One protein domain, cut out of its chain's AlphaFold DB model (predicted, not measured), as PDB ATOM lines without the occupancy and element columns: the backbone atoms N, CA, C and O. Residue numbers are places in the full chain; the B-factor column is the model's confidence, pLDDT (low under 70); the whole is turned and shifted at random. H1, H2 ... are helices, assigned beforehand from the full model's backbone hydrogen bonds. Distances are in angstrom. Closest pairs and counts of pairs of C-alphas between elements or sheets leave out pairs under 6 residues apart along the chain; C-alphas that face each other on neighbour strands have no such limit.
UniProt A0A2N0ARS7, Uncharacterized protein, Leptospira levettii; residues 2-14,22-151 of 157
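This is residues 2 to 14 and 22 to 151 of the 157 residues of an uncharacterized protein of Leptospira levettii (UniProt A0A2N0ARS7). One long helix, H6, runs along most of a rod, and H3 lies beside its first part, pointing the opposite way. The short H4 and H5 make a small tip at one end; toward the other, H2, H7 and H8 make a cluster, with the last residues of H8, 148 to 150, meeting the side of H6 at residues 109 to 113, and H1 near H7. The printed part has 143 residues with eight named helices, H1 to H8 in order, and no named strand: all helix. It is extended, with a radius of gyration of the C-alphas of 23.4 A, and spans 76 by 27 by 22 A.

Start at H1, residues 2 to 14, close to but not clearly touching H7, residues 123 to 133; their closest C-alphas, Lys 8 and Asn 129, are 6.7 A apart. Next, H2, residues 23 to 33, touches H8, residues 139 to 150, at a steep tilt of 54 degrees, with closest C-alphas Asn 30 and Phe 145 at 6.2 A. H3, residues 35 to 53, touches residues 81 to 95 of H6, residues 77 to 118, at a shallow tilt of 21 degrees, opposite ways; look at C-alphas 52 and 81, the closest, 6.5 A apart. H4, residues 59 to 66, and H5, residues 68 to 72, only just touch, only at the corner, with 3 pairs of C-alphas within 8 A; the closest, Leu 64 and Leu 70, are 6.5 A apart. H8 is the hub: it also touches H7, closest C-alphas Ile 127 and Ile 142 at 6.5 A, and, with its residues 148 to 150, H6, about perpendicular at 77 degrees, closest C-alphas Leu 109 and Val 149 at 5.5 A. In each of the eight helices every O i to N i+4 pair is within hydrogen-bond range.

Find C-alpha 2 at (53.526, 3.793, 51.374), where H1 begins. H3 is 26.7 A long; H6 runs 60.9 A from C-alpha 77 at (29.480, -3.934, -14.701) to C-alpha 118 at (39.748, -4.430, 45.350).

Residues 15 to 21 are not printed, and C-alphas 14 and 22 are 12.3 A apart across this cut. The links printed whole are tight. Residues 66 to 74 stand free; pLDDT is under 70 in 25 residues, among them 58 to 74.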
ATOM      1  N   HIS A   2      53.199   4.868  52.335       61.28
ATOM      2  CA  HIS A   2      53.526   3.793  51.374       61.28
ATOM      3  C   HIS A   2      52.345   3.384  50.477       61.28
ATOM      4  O   HIS A   2      52.529   3.204  49.282       61.28
ATOM      5  N   GLU A   3      51.123   3.379  51.012       72.00
ATOM      6  CA  GLU A   3      49.932   2.883  50.306       72.00
ATOM      7  C   GLU A   3      49.634   3.593  48.967       72.00
ATOM      8  O   GLU A   3      49.345   2.935  47.972       72.00
ATOM      9  N   ASP A   4      49.761   4.923  48.899       74.75
ATOM     10  CA  ASP A   4      49.513   5.674  47.655       74.75
ATOM     11  C   ASP A   4      50.612   5.460  46.610       74.75
ATOM     12  O   ASP A   4      50.353   5.449  45.404       74.75
ATOM     13  N   LYS A   5      51.854   5.268  47.070       81.88
ATOM     14  CA  LYS A   5      52.988   4.966  46.197       81.88
ATOM     15  C   LYS A   5      52.833   3.571  45.594       81.88
ATOM     16  O   LYS A   5      53.023   3.422  44.391       81.88
ATOM     17  N   ASP A   6      52.417   2.603  46.406       79.94
ATOM     18  CA  ASP A   6      52.186   1.223  45.981       79.94
ATOM     19  C   ASP A   6      50.998   1.143  45.006       79.94
ATOM     20  O   ASP A   6      51.096   0.497  43.963       79.94
ATOM     21  N   LYS A   7      49.911   1.887  45.271       82.62
ATOM     22  CA  LYS A   7      48.773   2.033  44.341       82.62
ATOM     23  C   LYS A   7      49.206   2.626  43.002       82.62
ATOM     24  O   LYS A   7      48.824   2.112  41.953       82.62
ATOM     25  N   LYS A   8      50.020   3.687  43.014       83.06
ATOM     26  CA  LYS A   8      50.543   4.303  41.787       83.06
ATOM     27  C   LYS A   8      51.428   3.338  40.999       83.06
ATOM     28  O   LYS A   8      51.274   3.231  39.785       83.06
ATOM     29  N   GLU A   9      52.351   2.654  41.673       84.25
ATOM     30  CA  GLU A   9      53.245   1.679  41.043       84.25
ATOM     31  C   GLU A   9      52.459   0.514  40.436       84.25
ATOM     32  O   GLU A   9      52.760   0.073  39.329       84.25
ATOM     33  N   PHE A  10      51.409   0.055  41.117       81.75
ATOM     34  CA  PHE A  10      50.521  -0.968  40.586       81.75
ATOM     35  C   PHE A  10      49.747  -0.489  39.354       81.75
ATOM     36  O   PHE A  10      49.743  -1.191  38.347       81.75
ATOM     37  N   ILE A  11      49.119   0.697  39.407       82.81
ATOM     38  CA  ILE A  11      48.400   1.271  38.255       82.81
ATOM     39  C   ILE A  11      49.335   1.328  37.049       82.81
ATOM     40  O   ILE A  11      48.946   0.911  35.965       82.81
ATOM     41  N   LEU A  12      50.578   1.771  37.244       84.00
ATOM     42  CA  LEU A  12      51.578   1.811  36.181       84.00
ATOM     43  C   LEU A  12      51.876   0.414  35.615       84.00
ATOM     44  O   LEU A  12      51.739   0.217  34.413       84.00
ATOM     45  N   LYS A  13      52.205  -0.566  36.468       81.88
ATOM     46  CA  LYS A  13      52.480  -1.949  36.034       81.88
ATOM     47  C   LYS A  13      51.299  -2.577  35.303       81.88
ATOM     48  O   LYS A  13      51.488  -3.340  34.362       81.88
ATOM     49  N   PHE A  14      50.079  -2.278  35.741       78.25
ATOM     50  CA  PHE A  14      48.884  -2.784  35.086       78.25
ATOM     51  C   PHE A  14      48.681  -2.127  33.721       78.25
ATOM     52  O   PHE A  14      48.462  -2.843  32.753       78.25
ATOM     53  N   ASN A  22      52.063   4.095  27.174       78.44
ATOM     54  CA  ASN A  22      52.396   5.377  26.548       78.44
ATOM     55  C   ASN A  22      51.175   6.192  26.062       78.44
ATOM     56  O   ASN A  22      50.064   5.696  25.896       78.44
ATOM     57  N   LYS A  23      51.406   7.491  25.805       78.69
ATOM     58  CA  LYS A  23      50.381   8.449  25.345       78.69
ATOM     59  C   LYS A  23      49.611   7.946  24.118       78.69
ATOM     60  O   LYS A  23      48.393   8.082  24.070       78.69
ATOM     61  N   ASN A  24      50.317   7.407  23.126       81.94
ATOM     62  CA  ASN A  24      49.706   6.999  21.862       81.94
ATOM     63  C   ASN A  24      48.781   5.798  22.052       81.94
ATOM     64  O   ASN A  24      47.745   5.731  21.405       81.94
ATOM     65  N   GLU A  25      49.123   4.888  22.960       78.75
ATOM     66  CA  GLU A  25      48.298   3.725  23.274       78.75
ATOM     67  C   GLU A  25      47.005   4.120  23.987       78.75
ATOM     68  O   GLU A  25      45.955   3.580  23.659       78.75
ATOM     69  N   ILE A  26      47.033   5.105  24.892       76.44
ATOM     70  CA  ILE A  26      45.806   5.626  25.525       76.44
ATOM     71  C   ILE A  26      44.893   6.292  24.487       76.44
ATOM     72  O   ILE A  26      43.677   6.100  24.514       76.44
ATOM     73  N   ILE A  27      45.470   7.033  23.538       78.69
ATOM     74  CA  ILE A  27      44.720   7.639  22.429       78.69
ATOM     75  C   ILE A  27      44.115   6.553  21.535       78.69
ATOM     76  O   ILE A  27      42.922   6.595  21.235       78.69
ATOM     77  N   ASP A  28      44.915   5.566  21.133       77.94
ATOM     78  CA  ASP A  28      44.469   4.448  20.298       77.94
ATOM     79  C   ASP A  28      43.381   3.625  21.006       77.94
ATOM     80  O   ASP A  28      42.370   3.258  20.410       77.94
ATOM     81  N   PHE A  29      43.513   3.421  22.314       77.25
ATOM     82  CA  PHE A  29      42.507   2.784  23.155       77.25
ATOM     83  C   PHE A  29      41.189   3.568  23.196       77.25
ATOM     84  O   PHE A  29      40.116   2.993  22.989       77.25
ATOM     85  N   ASN A  30      41.244   4.881  23.430       76.50
ATOM     86  CA  ASN A  30      40.056   5.740  23.440       76.50
ATOM     87  C   ASN A  30      39.372   5.733  22.066       76.50
ATOM     88  O   ASN A  30      38.147   5.676  21.952       76.50
ATOM     89  N   SER A  31      40.180   5.720  21.009       75.12
ATOM     90  CA  SER A  31      39.720   5.602  19.634       75.12
ATOM     91  C   SER A  31      38.985   4.275  19.387       75.12
ATOM     92  O   SER A  31      37.866   4.270  18.868       75.12
ATOM     93  N   LYS A  32      39.556   3.146  19.829       74.88
ATOM     94  CA  LYS A  32      38.973   1.797  19.681       74.88
ATOM     95  C   LYS A  32      37.715   1.572  20.519       74.88
ATOM     96  O   LYS A  32      36.803   0.869  20.084       74.88
ATOM     97  N   THR A  33      37.648   2.155  21.713       69.62
ATOM     98  CA  THR A  33      36.462   2.069  22.583       69.62
ATOM     99  C   THR A  33      35.320   2.971  22.115       69.62
ATOM    100  O   THR A  33      34.159   2.713  22.445       69.62
ATOM    101  N   SER A  34      35.613   3.997  21.314       68.50
ATOM    102  CA  SER A  34      34.613   4.918  20.784       68.50
ATOM    103  C   SER A  34      33.699   4.274  19.732       68.50
ATOM    104  O   SER A  34      34.133   3.602  18.795       68.50
ATOM    105  N   HIS A  35      32.397   4.563  19.821       68.44
ATOM    106  CA  HIS A  35      31.395   4.149  18.827       68.44
ATOM    107  C   HIS A  35      31.608   4.783  17.443       68.44
ATOM    108  O   HIS A  35      31.033   4.316  16.459       68.44
ATOM    109  N   ILE A  36      32.423   5.837  17.356       70.38
ATOM    110  CA  ILE A  36      32.646   6.603  16.126       70.38
ATOM    111  C   ILE A  36      33.311   5.731  15.059       70.38
ATOM    112  O   ILE A  36      32.845   5.702  13.922       70.38
ATOM    113  N   HIS A  37      34.346   4.965  15.417       69.62
ATOM    114  CA  HIS A  37      35.024   4.109  14.445       69.62
ATOM    115  C   HIS A  37      34.102   3.024  13.900       69.62
ATOM    116  O   HIS A  37      34.020   2.845  12.686       69.62
ATOM    117  N   LEU A  38      33.351   2.352  14.775       71.69
ATOM    118  CA  LEU A  38      32.366   1.353  14.363       71.69
ATOM    119  C   LEU A  38      31.305   1.963  13.431       71.69
ATOM    120  O   LEU A  38      30.967   1.355  12.419       71.69
ATOM    121  N   ALA A  39      30.808   3.165  13.736       76.38
ATOM    122  CA  ALA A  39      29.814   3.853  12.916       76.38
ATOM    123  C   ALA A  39      30.349   4.218  11.522       76.38
ATOM    124  O   ALA A  39      29.640   4.021  10.535       76.38
ATOM    125  N   ILE A  40      31.604   4.679  11.424       79.38
ATOM    126  CA  ILE A  40      32.276   4.919  10.136       79.38
ATOM    127  C   ILE A  40      32.327   3.623   9.326       79.38
ATOM    128  O   ILE A  40      32.004   3.630   8.136       79.38
ATOM    129  N   TRP A  41      32.673   2.499   9.966       76.94
ATOM    130  CA  TRP A  41      32.694   1.224   9.264       76.94
ATOM    131  C   TRP A  41      31.269   0.809   8.826       76.94
ATOM    132  O   TRP A  41      31.018   0.534   7.659       76.94
ATOM    133  N   ILE A  42      30.275   0.854   9.709       80.00
ATOM    134  CA  ILE A  42      28.885   0.517   9.349       80.00
ATOM    135  C   ILE A  42      28.376   1.377   8.179       80.00
ATOM    136  O   ILE A  42      27.736   0.859   7.264       80.00
ATOM    137  N   PHE A  43      28.702   2.669   8.160       80.69
ATOM    138  CA  PHE A  43      28.336   3.567   7.068       80.69
ATOM    139  C   PHE A  43      28.953   3.146   5.725       80.69
ATOM    140  O   PHE A  43      28.248   3.073   4.713       80.69
ATOM    141  N   LEU A  44      30.251   2.829   5.708       77.94
ATOM    142  CA  LEU A  44      30.931   2.339   4.506       77.94
ATOM    143  C   LEU A  44      30.352   0.994   4.041       77.94
ATOM    144  O   LEU A  44      30.147   0.812   2.840       77.94
ATOM    145  N   PHE A  45      30.013   0.086   4.964       80.62
ATOM    146  CA  PHE A  45      29.364  -1.189   4.641       80.62
ATOM    147  C   PHE A  45      28.022  -0.982   3.943       80.62
ATOM    148  O   PHE A  45      27.810  -1.498   2.846       80.62
ATOM    149  N   ILE A  46      27.130  -0.203   4.560       81.00
ATOM    150  CA  ILE A  46      25.795   0.062   4.019       81.00
ATOM    151  C   ILE A  46      25.920   0.718   2.646       81.00
ATOM    152  O   ILE A  46      25.268   0.271   1.710       81.00
ATOM    153  N   SER A  47      26.817   1.695   2.488       77.19
ATOM    154  CA  SER A  47      27.062   2.351   1.197       77.19
ATOM    155  C   SER A  47      27.487   1.356   0.109       77.19
ATOM    156  O   SER A  47      26.957   1.375  -1.000       77.19
ATOM    157  N   THR A  48      28.399   0.441   0.448       76.31
ATOM    158  CA  THR A  48      28.932  -0.604  -0.443       76.31
ATOM    159  C   THR A  48      27.835  -1.596  -0.853       76.31
ATOM    160  O   THR A  48      27.651  -1.875  -2.037       76.31
ATOM    161  N   VAL A  49      27.046  -2.079   0.111       77.06
ATOM    162  CA  VAL A  49      25.916  -2.992  -0.117       77.06
ATOM    163  C   VAL A  49      24.825  -2.316  -0.949       77.06
ATOM    164  O   VAL A  49      24.330  -2.897  -1.915       77.06
ATOM    165  N   SER A  50      24.473  -1.069  -0.636       76.56
ATOM    166  CA  SER A  50      23.477  -0.304  -1.385       76.56
ATOM    167  C   SER A  50      23.875  -0.112  -2.851       76.56
ATOM    168  O   SER A  50      23.009  -0.223  -3.717       76.56
ATOM    169  N   MET A  51      25.163   0.087  -3.157       72.81
ATOM    170  CA  MET A  51      25.648   0.149  -4.545       72.81
ATOM    171  C   MET A  51      25.482  -1.177  -5.305       72.81
ATOM    172  O   MET A  51      25.250  -1.151  -6.511       72.81
ATOM    173  N   ILE A  52      25.562  -2.326  -4.623       72.88
ATOM    174  CA  ILE A  52      25.395  -3.655  -5.238       72.88
ATOM    175  C   ILE A  52      23.917  -3.959  -5.522       72.88
ATOM    176  O   ILE A  52      23.580  -4.420  -6.612       72.88
ATOM    177  N   PHE A  53      23.033  -3.727  -4.543       75.88
ATOM    178  CA  PHE A  53      21.614  -4.098  -4.643       75.88
ATOM    179  C   PHE A  53      20.748  -3.042  -5.341       75.88
ATOM    180  O   PHE A  53      19.742  -3.391  -5.960       75.88
ATOM    181  N   PHE A  54      21.143  -1.766  -5.291       76.56
ATOM    182  CA  PHE A  54      20.415  -0.650  -5.904       76.56
ATOM    183  C   PHE A  54      21.308   0.175  -6.846       76.56
ATOM    184  O   PHE A  54      21.387   1.399  -6.723       76.56
ATOM    185  N   PRO A  55      21.956  -0.456  -7.839       68.06
ATOM    186  CA  PRO A  55      22.975   0.186  -8.674       68.06
ATOM    187  C   PRO A  55      22.427   1.384  -9.468       68.06
ATOM    188  O   PRO A  55      23.119   2.385  -9.631       68.06
ATOM    189  N   LYS A  56      21.146   1.334  -9.864       66.81
ATOM    190  CA  LYS A  56      20.463   2.396 -10.628       66.81
ATOM    191  C   LYS A  56      20.196   3.665  -9.821       66.81
ATOM    192  O   LYS A  56      19.913   4.705 -10.402       66.81
ATOM    193  N   GLN A  57      20.233   3.573  -8.492       70.12
ATOM    194  CA  GLN A  57      20.062   4.723  -7.604       70.12
ATOM    195  C   GLN A  57      21.386   5.464  -7.375       70.12
ATOM    196  O   GLN A  57      21.377   6.584  -6.868       70.12
ATOM    197  N   PHE A  58      22.514   4.872  -7.783       66.88
ATOM    198  CA  PHE A  58      23.831   5.481  -7.677       66.88
ATOM    199  C   PHE A  58      24.316   5.996  -9.041       66.88
ATOM    200  O   PHE A  58      24.219   5.296 -10.050       66.88
ATOM    201  N   PRO A  59      24.929   7.193  -9.094       65.62
ATOM    202  CA  PRO A  59      25.416   7.788 -10.342       65.62
ATOM    203  C   PRO A  59      26.554   6.990 -11.008       65.62
ATOM    204  O   PRO A  59      26.902   7.272 -12.152       65.62
ATOM    205  N   ILE A  60      27.109   5.979 -10.330       66.38
ATOM    206  CA  ILE A  60      28.170   5.096 -10.837       66.38
ATOM    207  C   ILE A  60      27.732   4.334 -12.091       66.38
ATOM    208  O   ILE A  60      28.526   4.208 -13.020       66.38
ATOM    209  N   GLN A  61      26.480   3.870 -12.162       64.12
ATOM    210  CA  GLN A  61      26.009   3.106 -13.321       64.12
ATOM    211  C   GLN A  61      25.909   3.997 -14.571       64.12
ATOM    212  O   GLN A  61      26.446   3.654 -15.622       64.12
ATOM    213  N   ASN A  62      25.371   5.213 -14.419       63.97
ATOM    214  CA  ASN A  62      25.385   6.231 -15.476       63.97
ATOM    215  C   ASN A  62      26.810   6.672 -15.855       63.97
ATOM    216  O   ASN A  62      27.060   7.008 -17.012       63.97
ATOM    217  N   PHE A  63      27.751   6.699 -14.909       66.44
ATOM    218  CA  PHE A  63      29.146   7.055 -15.183       66.44
ATOM    219  C   PHE A  63      29.877   5.964 -15.981       66.44
ATOM    220  O   PHE A  63      30.573   6.279 -16.946       66.44
ATOM    221  N   LEU A  64      29.677   4.689 -15.630       67.12
ATOM    222  CA  LEU A  64      30.220   3.536 -16.359       67.12
ATOM    223  C   LEU A  64      29.692   3.470 -17.797       67.12
ATOM    224  O   LEU A  64      30.454   3.217 -18.728       67.12
ATOM    225  N   GLU A  65      28.406   3.755 -18.003       66.81
ATOM    226  CA  GLU A  65      27.798   3.729 -19.337       66.81
ATOM    227  C   GLU A  65      28.257   4.892 -20.236       66.81
ATOM    228  O   GLU A  65      28.395   4.712 -21.451       66.81
ATOM    229  N   ASN A  66      28.547   6.064 -19.662       68.06
ATOM    230  CA  ASN A  66      28.899   7.275 -20.419       68.06
ATOM    231  C   ASN A  66      30.411   7.537 -20.543       68.06
ATOM    232  O   ASN A  66      30.831   8.345 -21.373       68.06
ATOM    233  N   SER A  67      31.248   6.858 -19.759       69.06
ATOM    234  CA  SER A  67      32.704   7.001 -19.816       69.06
ATOM    235  C   SER A  67      33.311   6.160 -20.944       69.06
ATOM    236  O   SER A  67      33.335   4.930 -20.883       69.06
ATOM    237  N   LYS A  68      33.873   6.824 -21.965       66.25
ATOM    238  CA  LYS A  68      34.680   6.162 -23.009       66.25
ATOM    239  C   LYS A  68      35.916   5.468 -22.430       66.25
ATOM    240  O   LYS A  68      36.172   4.323 -22.767       66.25
ATOM    241  N   CYS A  69      36.613   6.115 -21.495       64.81
ATOM    242  CA  CYS A  69      37.846   5.591 -20.901       64.81
ATOM    243  C   CYS A  69      37.634   4.260 -20.156       64.81
ATOM    244  O   CYS A  69      38.498   3.392 -20.197       64.81
ATOM    245  N   LEU A  70      36.490   4.079 -19.486       63.28
ATOM    246  CA  LEU A  70      36.181   2.830 -18.775       63.28
ATOM    247  C   LEU A  70      35.783   1.702 -19.736       63.28
ATOM    248  O   LEU A  70      36.170   0.554 -19.518       63.28
ATOM    249  N   LYS A  71      35.085   2.043 -20.828       63.56
ATOM    250  CA  LYS A  71      34.801   1.116 -21.932       63.56
ATOM    251  C   LYS A  71      36.083   0.663 -22.636       63.56
ATOM    252  O   LYS A  71      36.221  -0.525 -22.912       63.56
ATOM    253  N   ASP A  72      37.031   1.575 -22.850       66.69
ATOM    254  CA  ASP A  72      38.339   1.281 -23.451       66.69
ATOM    255  C   ASP A  72      39.214   0.403 -22.533       66.69
ATOM    256  O   ASP A  72      40.005  -0.406 -23.014       66.69
ATOM    257  N   CYS A  73      39.031   0.494 -21.210       68.75
ATOM    258  CA  CYS A  73      39.660  -0.393 -20.226       68.75
ATOM    259  C   CYS A  73      38.948  -1.751 -20.035       68.75
ATOM    260  O   CYS A  73      39.362  -2.505 -19.156       68.75
ATOM    261  N   LEU A  74      37.900  -2.077 -20.810       66.19
ATOM    262  CA  LEU A  74      37.083  -3.300 -20.657       66.19
ATOM    263  C   LEU A  74      36.524  -3.502 -19.232       66.19
ATOM    264  O   LEU A  74      36.279  -4.629 -18.802       66.19
ATOM    265  N   ILE A  75      36.312  -2.418 -18.480       71.12
ATOM    266  CA  ILE A  75      35.698  -2.494 -17.154       71.12
ATOM    267  C   ILE A  75      34.188  -2.593 -17.361       71.12
ATOM    268  O   ILE A  75      33.516  -1.592 -17.617       71.12
ATOM    269  N   ASP A  76      33.664  -3.814 -17.288       72.75
ATOM    270  CA  ASP A  76      32.229  -4.068 -17.344       72.75
ATOM    271  C   ASP A  76      31.581  -4.012 -15.949       72.75
ATOM    272  O   ASP A  76      32.234  -3.947 -14.901       72.75
ATOM    273  N   TYR A  77      30.251  -4.000 -15.937       72.19
ATOM    274  CA  TYR A  77      29.480  -3.934 -14.701       72.19
ATOM    275  C   TYR A  77      29.683  -5.172 -13.804       72.19
ATOM    276  O   TYR A  77      29.672  -5.045 -12.578       72.19
ATOM    277  N   GLU A  78      29.903  -6.358 -14.379       77.06
ATOM    278  CA  GLU A  78      30.112  -7.598 -13.619       77.06
ATOM    279  C   GLU A  78      31.487  -7.638 -12.935       77.06
ATOM    280  O   GLU A  78      31.602  -8.117 -11.804       77.06
ATOM    281  N   LEU A  79      32.516  -7.052 -13.547       77.88
ATOM    282  CA  LEU A  79      33.831  -6.844 -12.955       77.88
ATOM    283  C   LEU A  79      33.739  -5.874 -11.773       77.88
ATOM    284  O   LEU A  79      34.233  -6.182 -10.689       77.88
ATOM    285  N   VAL A  80      33.056  -4.734 -11.943       76.38
ATOM    286  CA  VAL A  80      32.830  -3.764 -10.855       76.38
ATOM    287  C   VAL A  80      32.073  -4.419  -9.704       76.38
ATOM    288  O   VAL A  80      32.491  -4.323  -8.554       76.38
ATOM    289  N   LYS A  81      30.999  -5.151 -10.001       74.69
ATOM    290  CA  LYS A  81      30.219  -5.897  -9.008       74.69
ATOM    291  C   LYS A  81      31.065  -6.939  -8.275       74.69
ATOM    292  O   LYS A  81      30.960  -7.055  -7.058       74.69
ATOM    293  N   THR A  82      31.942  -7.647  -8.982       80.31
ATOM    294  CA  THR A  82      32.862  -8.625  -8.386       80.31
ATOM    295  C   THR A  82      33.871  -7.943  -7.458       80.31
ATOM    296  O   THR A  82      34.041  -8.377  -6.319       80.31
ATOM    297  N   ILE A  83      34.482  -6.833  -7.884       82.12
ATOM    298  CA  ILE A  83      35.375  -6.015  -7.043       82.12
ATOM    299  C   ILE A  83      34.635  -5.528  -5.790       82.12
ATOM    300  O   ILE A  83      35.151  -5.647  -4.681       82.12
ATOM    301  N   MET A  84      33.401  -5.047  -5.943       77.56
ATOM    302  CA  MET A  84      32.563  -4.600  -4.830       77.56
ATOM    303  C   MET A  84      32.245  -5.728  -3.836       77.56
ATOM    304  O   MET A  84      32.240  -5.485  -2.628       77.56
ATOM    305  N   ILE A  85      32.026  -6.962  -4.307       81.12
ATOM    306  CA  ILE A  85      31.846  -8.143  -3.445       81.12
ATOM    307  C   ILE A  85      33.124  -8.430  -2.648       81.12
ATOM    308  O   ILE A  85      33.046  -8.625  -1.435       81.12
ATOM    309  N   PHE A  86      34.298  -8.405  -3.287       83.69
ATOM    310  CA  PHE A  86      35.571  -8.607  -2.588       83.69
ATOM    311  C   PHE A  86      35.837  -7.518  -1.543       83.69
ATOM    312  O   PHE A  86      36.223  -7.834  -0.418       83.69
ATOM    313  N   ILE A  87      35.569  -6.253  -1.880       82.31
ATOM    314  CA  ILE A  87      35.668  -5.133  -0.937       82.31
ATOM    315  C   ILE A  87      34.705  -5.346   0.234       82.31
ATOM    316  O   ILE A  87      35.125  -5.238   1.381       82.31
ATOM    317  N   SER A  88      33.449  -5.723  -0.031       78.44
ATOM    318  CA  SER A  88      32.449  -6.014   1.008       78.44
ATOM    319  C   SER A  88      32.887  -7.152   1.930       78.44
ATOM    320  O   SER A  88      32.718  -7.070   3.142       78.44
ATOM    321  N   PHE A  89      33.473  -8.214   1.379       82.88
ATOM    322  CA  PHE A  89      33.965  -9.341   2.165       82.88
ATOM    323  C   PHE A  89      35.145  -8.943   3.061       82.88
ATOM    324  O   PHE A  89      35.121  -9.208   4.263       82.88
ATOM    325  N   ALA A  90      36.136  -8.232   2.511       84.50
ATOM    326  CA  ALA A  90      37.246  -7.680   3.291       84.50
ATOM    327  C   ALA A  90      36.743  -6.742   4.402       84.50
ATOM    328  O   ALA A  90      37.261  -6.739   5.519       84.50
ATOM    329  N   PHE A  91      35.683  -5.993   4.111       80.75
ATOM    330  CA  PHE A  91      35.022  -5.109   5.054       80.75
ATOM    331  C   PHE A  91      34.375  -5.848   6.228       80.75
ATOM    332  O   PHE A  91      34.554  -5.461   7.381       80.75
ATOM    333  N   ILE A  92      33.643  -6.929   5.944       81.25
ATOM    334  CA  ILE A  92      33.019  -7.778   6.965       81.25
ATOM    335  C   ILE A  92      34.088  -8.389   7.866       81.25
ATOM    336  O   ILE A  92      33.947  -8.334   9.087       81.25
ATOM    337  N   ILE A  93      35.172  -8.912   7.280       86.19
ATOM    338  CA  ILE A  93      36.315  -9.415   8.053       86.19
ATOM    339  C   ILE A  93      36.841  -8.310   8.967       86.19
ATOM    340  O   ILE A  93      37.020  -8.544  10.157       86.19
ATOM    341  N   ARG A  94      37.020  -7.088   8.450       83.19
ATOM    342  CA  ARG A  94      37.531  -5.971   9.248       83.19
ATOM    343  C   ARG A  94      36.601  -5.594  10.402       83.19
ATOM    344  O   ARG A  94      37.098  -5.408  11.511       83.19
ATOM    345  N   ILE A  95      35.284  -5.514  10.178       80.94
ATOM    346  CA  ILE A  95      34.306  -5.292  11.260       80.94
ATOM    347  C   ILE A  95      34.417  -6.406  12.302       80.94
ATOM    348  O   ILE A  95      34.444  -6.120  13.497       80.94
ATOM    349  N   TYR A  96      34.471  -7.663  11.860       83.75
ATOM    350  CA  TYR A  96      34.527  -8.810  12.755       83.75
ATOM    351  C   TYR A  96      35.800  -8.810  13.611       83.75
ATOM    352  O   TYR A  96      35.719  -8.998  14.821       83.75
ATOM    353  N   THR A  97      36.958  -8.510  13.020       84.69
ATOM    354  CA  THR A  97      38.217  -8.352  13.760       84.69
ATOM    355  C   THR A  97      38.120  -7.237  14.800       84.69
ATOM    356  O   THR A  97      38.459  -7.460  15.954       84.69
ATOM    357  N   ILE A  98      37.583  -6.067  14.433       80.19
ATOM    358  CA  ILE A  98      37.380  -4.953  15.377       80.19
ATOM    359  C   ILE A  98      36.420  -5.355  16.505       80.19
ATOM    360  O   ILE A  98      36.603  -4.952  17.650       80.19
ATOM    361  N   TRP A  99      35.388  -6.143  16.198       80.56
ATOM    362  CA  TRP A  99      34.455  -6.641  17.203       80.56
ATOM    363  C   TRP A  99      35.138  -7.574  18.211       80.56
ATOM    364  O   TRP A  99      34.913  -7.414  19.410       80.56
ATOM    365  N   ILE A 100      36.002  -8.487  17.749       83.88
ATOM    366  CA  ILE A 100      36.823  -9.333  18.631       83.88
ATOM    367  C   ILE A 100      37.744  -8.468  19.498       83.88
ATOM    368  O   ILE A 100      37.668  -8.560  20.720       83.88
ATOM    369  N   GLU A 101      38.540  -7.586  18.884       80.81
ATOM    370  CA  GLU A 101      39.471  -6.697  19.600       80.81
ATOM    371  C   GLU A 101      38.739  -5.869  20.669       80.81
ATOM    372  O   GLU A 101      39.215  -5.698  21.790       80.81
ATOM    373  N   ARG A 102      37.534  -5.378  20.355       77.88
ATOM    374  CA  ARG A 102      36.705  -4.622  21.296       77.88
ATOM    375  C   ARG A 102      36.209  -5.483  22.459       77.88
ATOM    376  O   ARG A 102      36.147  -4.971  23.574       77.88
ATOM    377  N   ASN A 103      35.852  -6.746  22.230       79.75
ATOM    378  CA  ASN A 103      35.444  -7.651  23.307       79.75
ATOM    379  C   ASN A 103      36.608  -7.961  24.254       79.75
ATOM    380  O   ASN A 103      36.444  -7.827  25.464       79.75
ATOM    381  N   GLU A 104      37.787  -8.283  23.719       79.69
ATOM    382  CA  GLU A 104      39.005  -8.503  24.520       79.69
ATOM    383  C   GLU A 104      39.342  -7.266  25.368       79.69
ATOM    384  O   GLU A 104      39.727  -7.357  26.539       79.69
ATOM    385  N   LEU A 105      39.128  -6.080  24.799       78.50
ATOM    386  CA  LEU A 105      39.329  -4.819  25.493       78.50
ATOM    387  C   LEU A 105      38.305  -4.582  26.607       78.50
ATOM    388  O   LEU A 105      38.672  -4.161  27.702       78.50
ATOM    389  N   ILE A 106      37.028  -4.884  26.358       77.88
ATOM    390  CA  ILE A 106      35.969  -4.830  27.375       77.88
ATOM    391  C   ILE A 106      36.302  -5.760  28.547       77.88
ATOM    392  O   ILE A 106      36.159  -5.363  29.704       77.88
ATOM    393  N   GLU A 107      36.761  -6.978  28.262       79.56
ATOM    394  CA  GLU A 107      37.165  -7.946  29.285       79.56
ATOM    395  C   GLU A 107      38.355  -7.438  30.102       79.56
ATOM    396  O   GLU A 107      38.317  -7.469  31.334       79.56
ATOM    397  N   SER A 108      39.365  -6.875  29.434       79.31
ATOM    398  CA  SER A 108      40.537  -6.282  30.086       79.31
ATOM    399  C   SER A 108      40.160  -5.113  31.004       79.31
ATOM    400  O   SER A 108      40.664  -5.013  32.123       79.31
ATOM    401  N   LEU A 109      39.226  -4.255  30.579       79.94
ATOM    402  CA  LEU A 109      38.723  -3.136  31.387       79.94
ATOM    403  C   LEU A 109      37.888  -3.597  32.573       79.94
ATOM    404  O   LEU A 109      38.005  -3.033  33.658       79.94
ATOM    405  N   SER A 110      37.079  -4.639  32.384       80.00
ATOM    406  CA  SER A 110      36.359  -5.287  33.478       80.00
ATOM    407  C   SER A 110      37.340  -5.832  34.519       80.00
ATOM    408  O   SER A 110      37.192  -5.563  35.710       80.00
ATOM    409  N   GLY A 111      38.403  -6.510  34.071       80.44
ATOM    410  CA  GLY A 111      39.489  -6.972  34.935       80.44
ATOM    411  C   GLY A 111      40.172  -5.823  35.679       80.44
ATOM    412  O   GLY A 111      40.341  -5.894  36.897       80.44
ATOM    413  N   PHE A 112      40.499  -4.733  34.977       85.25
ATOM    414  CA  PHE A 112      41.115  -3.559  35.596       85.25
ATOM    415  C   PHE A 112      40.214  -2.928  36.654       85.25
ATOM    416  O   PHE A 112      40.666  -2.631  37.757       85.25
ATOM    417  N   ARG A 113      38.922  -2.783  36.354       84.75
ATOM    418  CA  ARG A 113      37.933  -2.262  37.294       84.75
ATOM    419  C   ARG A 113      37.831  -3.123  38.550       84.75
ATOM    420  O   ARG A 113      37.896  -2.575  39.642       84.75
ATOM    421  N   ILE A 114      37.715  -4.446  38.415       82.88
ATOM    422  CA  ILE A 114      37.645  -5.367  39.566       82.88
ATOM    423  C   ILE A 114      38.867  -5.182  40.479       82.88
ATOM    424  O   ILE A 114      38.746  -5.185  41.705       82.88
ATOM    425  N   LEU A 115      40.047  -4.984  39.887       81.00
ATOM    426  CA  LEU A 115      41.281  -4.732  40.630       81.00
ATOM    427  C   LEU A 115      41.278  -3.358  41.314       81.00
ATOM    428  O   LEU A 115      41.678  -3.253  42.474       81.00
ATOM    429  N   LEU A 116      40.809  -2.308  40.635       85.81
ATOM    430  CA  LEU A 116      40.646  -0.976  41.230       85.81
ATOM    431  C   LEU A 116      39.652  -0.996  42.399       85.81
ATOM    432  O   LEU A 116      39.937  -0.400  43.439       85.81
ATOM    433  N   ASP A 117      38.555  -1.744  42.272       83.38
ATOM    434  CA  ASP A 117      37.564  -1.956  43.331       83.38
ATOM    435  C   ASP A 117      38.188  -2.691  44.532       83.38
ATOM    436  O   ASP A 117      38.008  -2.271  45.678       83.38
ATOM    437  N   TYR A 118      38.998  -3.733  44.293       83.38
ATOM    438  CA  TYR A 118      39.748  -4.430  45.350       83.38
ATOM    439  C   TYR A 118      40.688  -3.483  46.114       83.38
ATOM    440  O   TYR A 118      40.772  -3.533  47.343       83.38
ATOM    441  N   MET A 119      41.354  -2.575  45.399       81.50
ATOM    442  CA  MET A 119      42.245  -1.563  45.978       81.50
ATOM    443  C   MET A 119      41.516  -0.332  46.536       81.50
ATOM    444  O   MET A 119      42.167   0.549  47.109       81.50
ATOM    445  N   ARG A 120      40.186  -0.257  46.381       84.38
ATOM    446  CA  ARG A 120      39.339   0.883  46.769       84.38
ATOM    447  C   ARG A 120      39.780   2.204  46.123       84.38
ATOM    448  O   ARG A 120      39.807   3.241  46.784       84.38
ATOM    449  N   VAL A 121      40.172   2.161  44.850       85.69
ATOM    450  CA  VAL A 121      40.522   3.355  44.067       85.69
ATOM    451  C   VAL A 121      39.251   3.926  43.444       85.69
ATOM    452  O   VAL A 121      38.574   3.233  42.692       85.69
ATOM    453  N   ASP A 122      38.934   5.186  43.743       85.75
ATOM    454  CA  ASP A 122      37.810   5.892  43.120       85.75
ATOM    455  C   ASP A 122      38.198   6.578  41.792       85.75
ATOM    456  O   ASP A 122      39.375   6.692  41.430       85.75
ATOM    457  N   GLU A 123      37.188   7.034  41.050       86.69
ATOM    458  CA  GLU A 123      37.348   7.662  39.732       86.69
ATOM    459  C   GLU A 123      38.216   8.932  39.789       86.69
ATOM    460  O   GLU A 123      39.103   9.127  38.956       86.69
ATOM    461  N   LEU A 124      38.021   9.783  40.803       87.62
ATOM    462  CA  LEU A 124      38.757  11.043  40.949       87.62
ATOM    463  C   LEU A 124      40.233  10.802  41.293       87.62
ATOM    464  O   LEU A 124      41.114  11.515  40.803       87.62
ATOM    465  N   ALA A 125      40.511   9.807  42.132       86.81
ATOM    466  CA  ALA A 125      41.853   9.366  42.468       86.81
ATOM    467  C   ALA A 125      42.554   8.775  41.240       86.81
ATOM    468  O   ALA A 125      43.723   9.094  41.004       86.81
ATOM    469  N   LEU A 126      41.847   7.987  40.420       88.94
ATOM    470  CA  LEU A 126      42.409   7.465  39.176       88.94
ATOM    471  C   LEU A 126      42.738   8.594  38.190       88.94
ATOM    472  O   LEU A 126      43.858   8.621  37.685       88.94
ATOM    473  N   ILE A 127      41.838   9.563  37.977       90.44
ATOM    474  CA  ILE A 127      42.092  10.727  37.103       90.44
ATOM    475  C   ILE A 127      43.352  11.476  37.549       90.44
ATOM    476  O   ILE A 127      44.225  11.773  36.730       90.44
ATOM    477  N   LYS A 128      43.490  11.744  38.855       88.75
ATOM    478  CA  LYS A 128      44.684  12.401  39.410       88.75
ATOM    479  C   LYS A 128      45.949  11.587  39.143       88.75
ATOM    480  O   LYS A 128      46.945  12.150  38.692       88.75
ATOM    481  N   ASN A 129      45.913  10.276  39.379       87.88
ATOM    482  CA  ASN A 129      47.055   9.394  39.140       87.88
ATOM    483  C   ASN A 129      47.442   9.351  37.658       87.88
ATOM    484  O   ASN A 129      48.618   9.496  37.332       87.88
ATOM    485  N   LEU A 130      46.467   9.233  36.759       87.25
ATOM    486  CA  LEU A 130      46.696   9.235  35.316       87.25
ATOM    487  C   LEU A 130      47.254  10.569  34.829       87.25
ATOM    488  O   LEU A 130      48.189  10.567  34.038       87.25
ATOM    489  N   LYS A 131      46.773  11.709  35.343       89.62
ATOM    490  CA  LYS A 131      47.329  13.023  34.982       89.62
ATOM    491  C   LYS A 131      48.772  13.200  35.457       89.62
ATOM    492  O   LYS A 131      49.552  13.874  34.792       89.62
ATOM    493  N   LEU A 132      49.146  12.575  36.575       87.06
ATOM    494  CA  LEU A 132      50.532  12.552  37.052       87.06
ATOM    495  C   LEU A 132      51.432  11.635  36.216       87.06
ATOM    496  O   LEU A 132      52.614  11.935  36.065       87.06
ATOM    497  N   ILE A 133      50.906  10.514  35.716       84.56
ATOM    498  CA  ILE A 133      51.653   9.570  34.867       84.56
ATOM    499  C   ILE A 133      51.790  10.131  33.441       84.56
ATOM    500  O   ILE A 133      52.863  10.062  32.846       84.56
ATOM    501  N   PHE A 134      50.735  10.762  32.926       86.44
ATOM    502  CA  PHE A 134      50.640  11.293  31.569       86.44
ATOM    503  C   PHE A 134      50.304  12.795  31.580       86.44
ATOM    504  O   PHE A 134      49.208  13.206  31.184       86.44
ATOM    505  N   PRO A 135      51.245  13.663  31.995       86.25
ATOM    506  CA  PRO A 135      50.983  15.099  32.128       86.25
ATOM    507  C   PRO A 135      50.599  15.763  30.798       86.25
ATOM    508  O   PRO A 135      49.825  16.721  30.786       86.25
ATOM    509  N   ASN A 136      51.086  15.208  29.686       88.62
ATOM    510  CA  ASN A 136      50.917  15.732  28.330       88.62
ATOM    511  C   ASN A 136      49.656  15.222  27.602       88.62
ATOM    512  O   ASN A 136      49.475  15.547  26.425       88.62
ATOM    513  N   LEU A 137      48.841  14.371  28.240       84.94
ATOM    514  CA  LEU A 137      47.522  13.999  27.718       84.94
ATOM    515  C   LEU A 137      46.518  15.115  27.999       84.94
ATOM    516  O   LEU A 137      46.575  15.781  29.046       84.94
ATOM    517  N   GLU A 138      45.598  15.312  27.063       89.00
ATOM    518  CA  GLU A 138      44.499  16.249  27.233       89.00
ATOM    519  C   GLU A 138      43.540  15.710  28.303       89.00
ATOM    520  O   GLU A 138      43.374  14.503  28.483       89.00
ATOM    521  N   GLU A 139      42.937  16.606  29.084       85.81
ATOM    522  CA  GLU A 139      42.124  16.198  30.235       85.81
ATOM    523  C   GLU A 139      40.925  15.342  29.814       85.81
ATOM    524  O   GLU A 139      40.609  14.362  30.484       85.81
ATOM    525  N   PHE A 140      40.310  15.647  28.668       85.06
ATOM    526  CA  PHE A 140      39.194  14.853  28.164       85.06
ATOM    527  C   PHE A 140      39.606  13.420  27.793       85.06
ATOM    528  O   PHE A 140      38.811  12.513  28.003       85.06
ATOM    529  N   GLU A 141      40.833  13.185  27.308       83.94
ATOM    530  CA  GLU A 141      41.316  11.841  26.949       83.94
ATOM    531  C   GLU A 141      41.438  10.962  28.198       83.94
ATOM    532  O   GLU A 141      41.032   9.799  28.201       83.94
ATOM    533  N   ILE A 142      41.959  11.539  29.284       86.25
ATOM    534  CA  ILE A 142      42.057  10.868  30.583       86.25
ATOM    535  C   ILE A 142      40.662  10.628  31.148       86.25
ATOM    536  O   ILE A 142      40.372   9.535  31.628       86.25
ATOM    537  N   VAL A 143      39.784  11.628  31.090       85.25
ATOM    538  CA  VAL A 143      38.410  11.509  31.583       85.25
ATOM    539  C   VAL A 143      37.644  10.426  30.824       85.25
ATOM    540  O   VAL A 143      36.963   9.620  31.454       85.25
ATOM    541  N   ASP A 144      37.765  10.355  29.502       82.50
ATOM    542  CA  ASP A 144      37.077   9.345  28.697       82.50
ATOM    543  C   ASP A 144      37.635   7.937  28.933       82.50
ATOM    544  O   ASP A 144      36.846   7.003  29.093       82.50
ATOM    545  N   PHE A 145      38.956   7.789  29.086       83.62
ATOM    546  CA  PHE A 145      39.567   6.535  29.537       83.62
ATOM    547  C   PHE A 145      39.009   6.107  30.902       83.62
ATOM    548  O   PHE A 145      38.551   4.980  31.084       83.62
ATOM    549  N   THR A 146      39.002   7.027  31.868       86.75
ATOM    550  CA  THR A 146      38.569   6.749  33.244       86.75
ATOM    551  C   THR A 146      37.083   6.371  33.273       86.75
ATOM    552  O   THR A 146      36.696   5.401  33.925       86.75
ATOM    553  N   LYS A 147      36.253   7.047  32.470       82.75
ATOM    554  CA  LYS A 147      34.857   6.656  32.244       82.75
ATOM    555  C   LYS A 147      34.738   5.282  31.598       82.75
ATOM    556  O   LYS A 147      33.846   4.544  31.987       82.75
ATOM    557  N   ALA A 148      35.584   4.911  30.639       78.38
ATOM    558  CA  ALA A 148      35.544   3.574  30.043       78.38
ATOM    559  C   ALA A 148      35.855   2.474  31.074       78.38
ATOM    560  O   ALA A 148      35.261   1.399  31.020       78.38
ATOM    561  N   VAL A 149      36.735   2.759  32.039       82.81
ATOM    562  CA  VAL A 149      37.072   1.851  33.147       82.81
ATOM    563  C   VAL A 149      35.931   1.744  34.173       82.81
ATOM    564  O   VAL A 149      35.536   0.636  34.538       82.81
ATOM    565  N   PHE A 150      35.374   2.868  34.647       77.06
ATOM    566  CA  PHE A 150      34.383   2.876  35.742       77.06
ATOM    567  C   PHE A 150      32.921   2.818  35.284       77.06
ATOM    568  O   PHE A 150      32.076   2.207  35.949       77.06
ATOM    569  N   VAL A 151      32.590   3.432  34.151       69.50
ATOM    570  CA  VAL A 151      31.226   3.505  33.624       69.50
ATOM    571  C   VAL A 151      31.021   2.413  32.586       69.50
ATOM    572  O   VAL A 151      31.632   2.372  31.522       69.50
TER     573      VAL A 151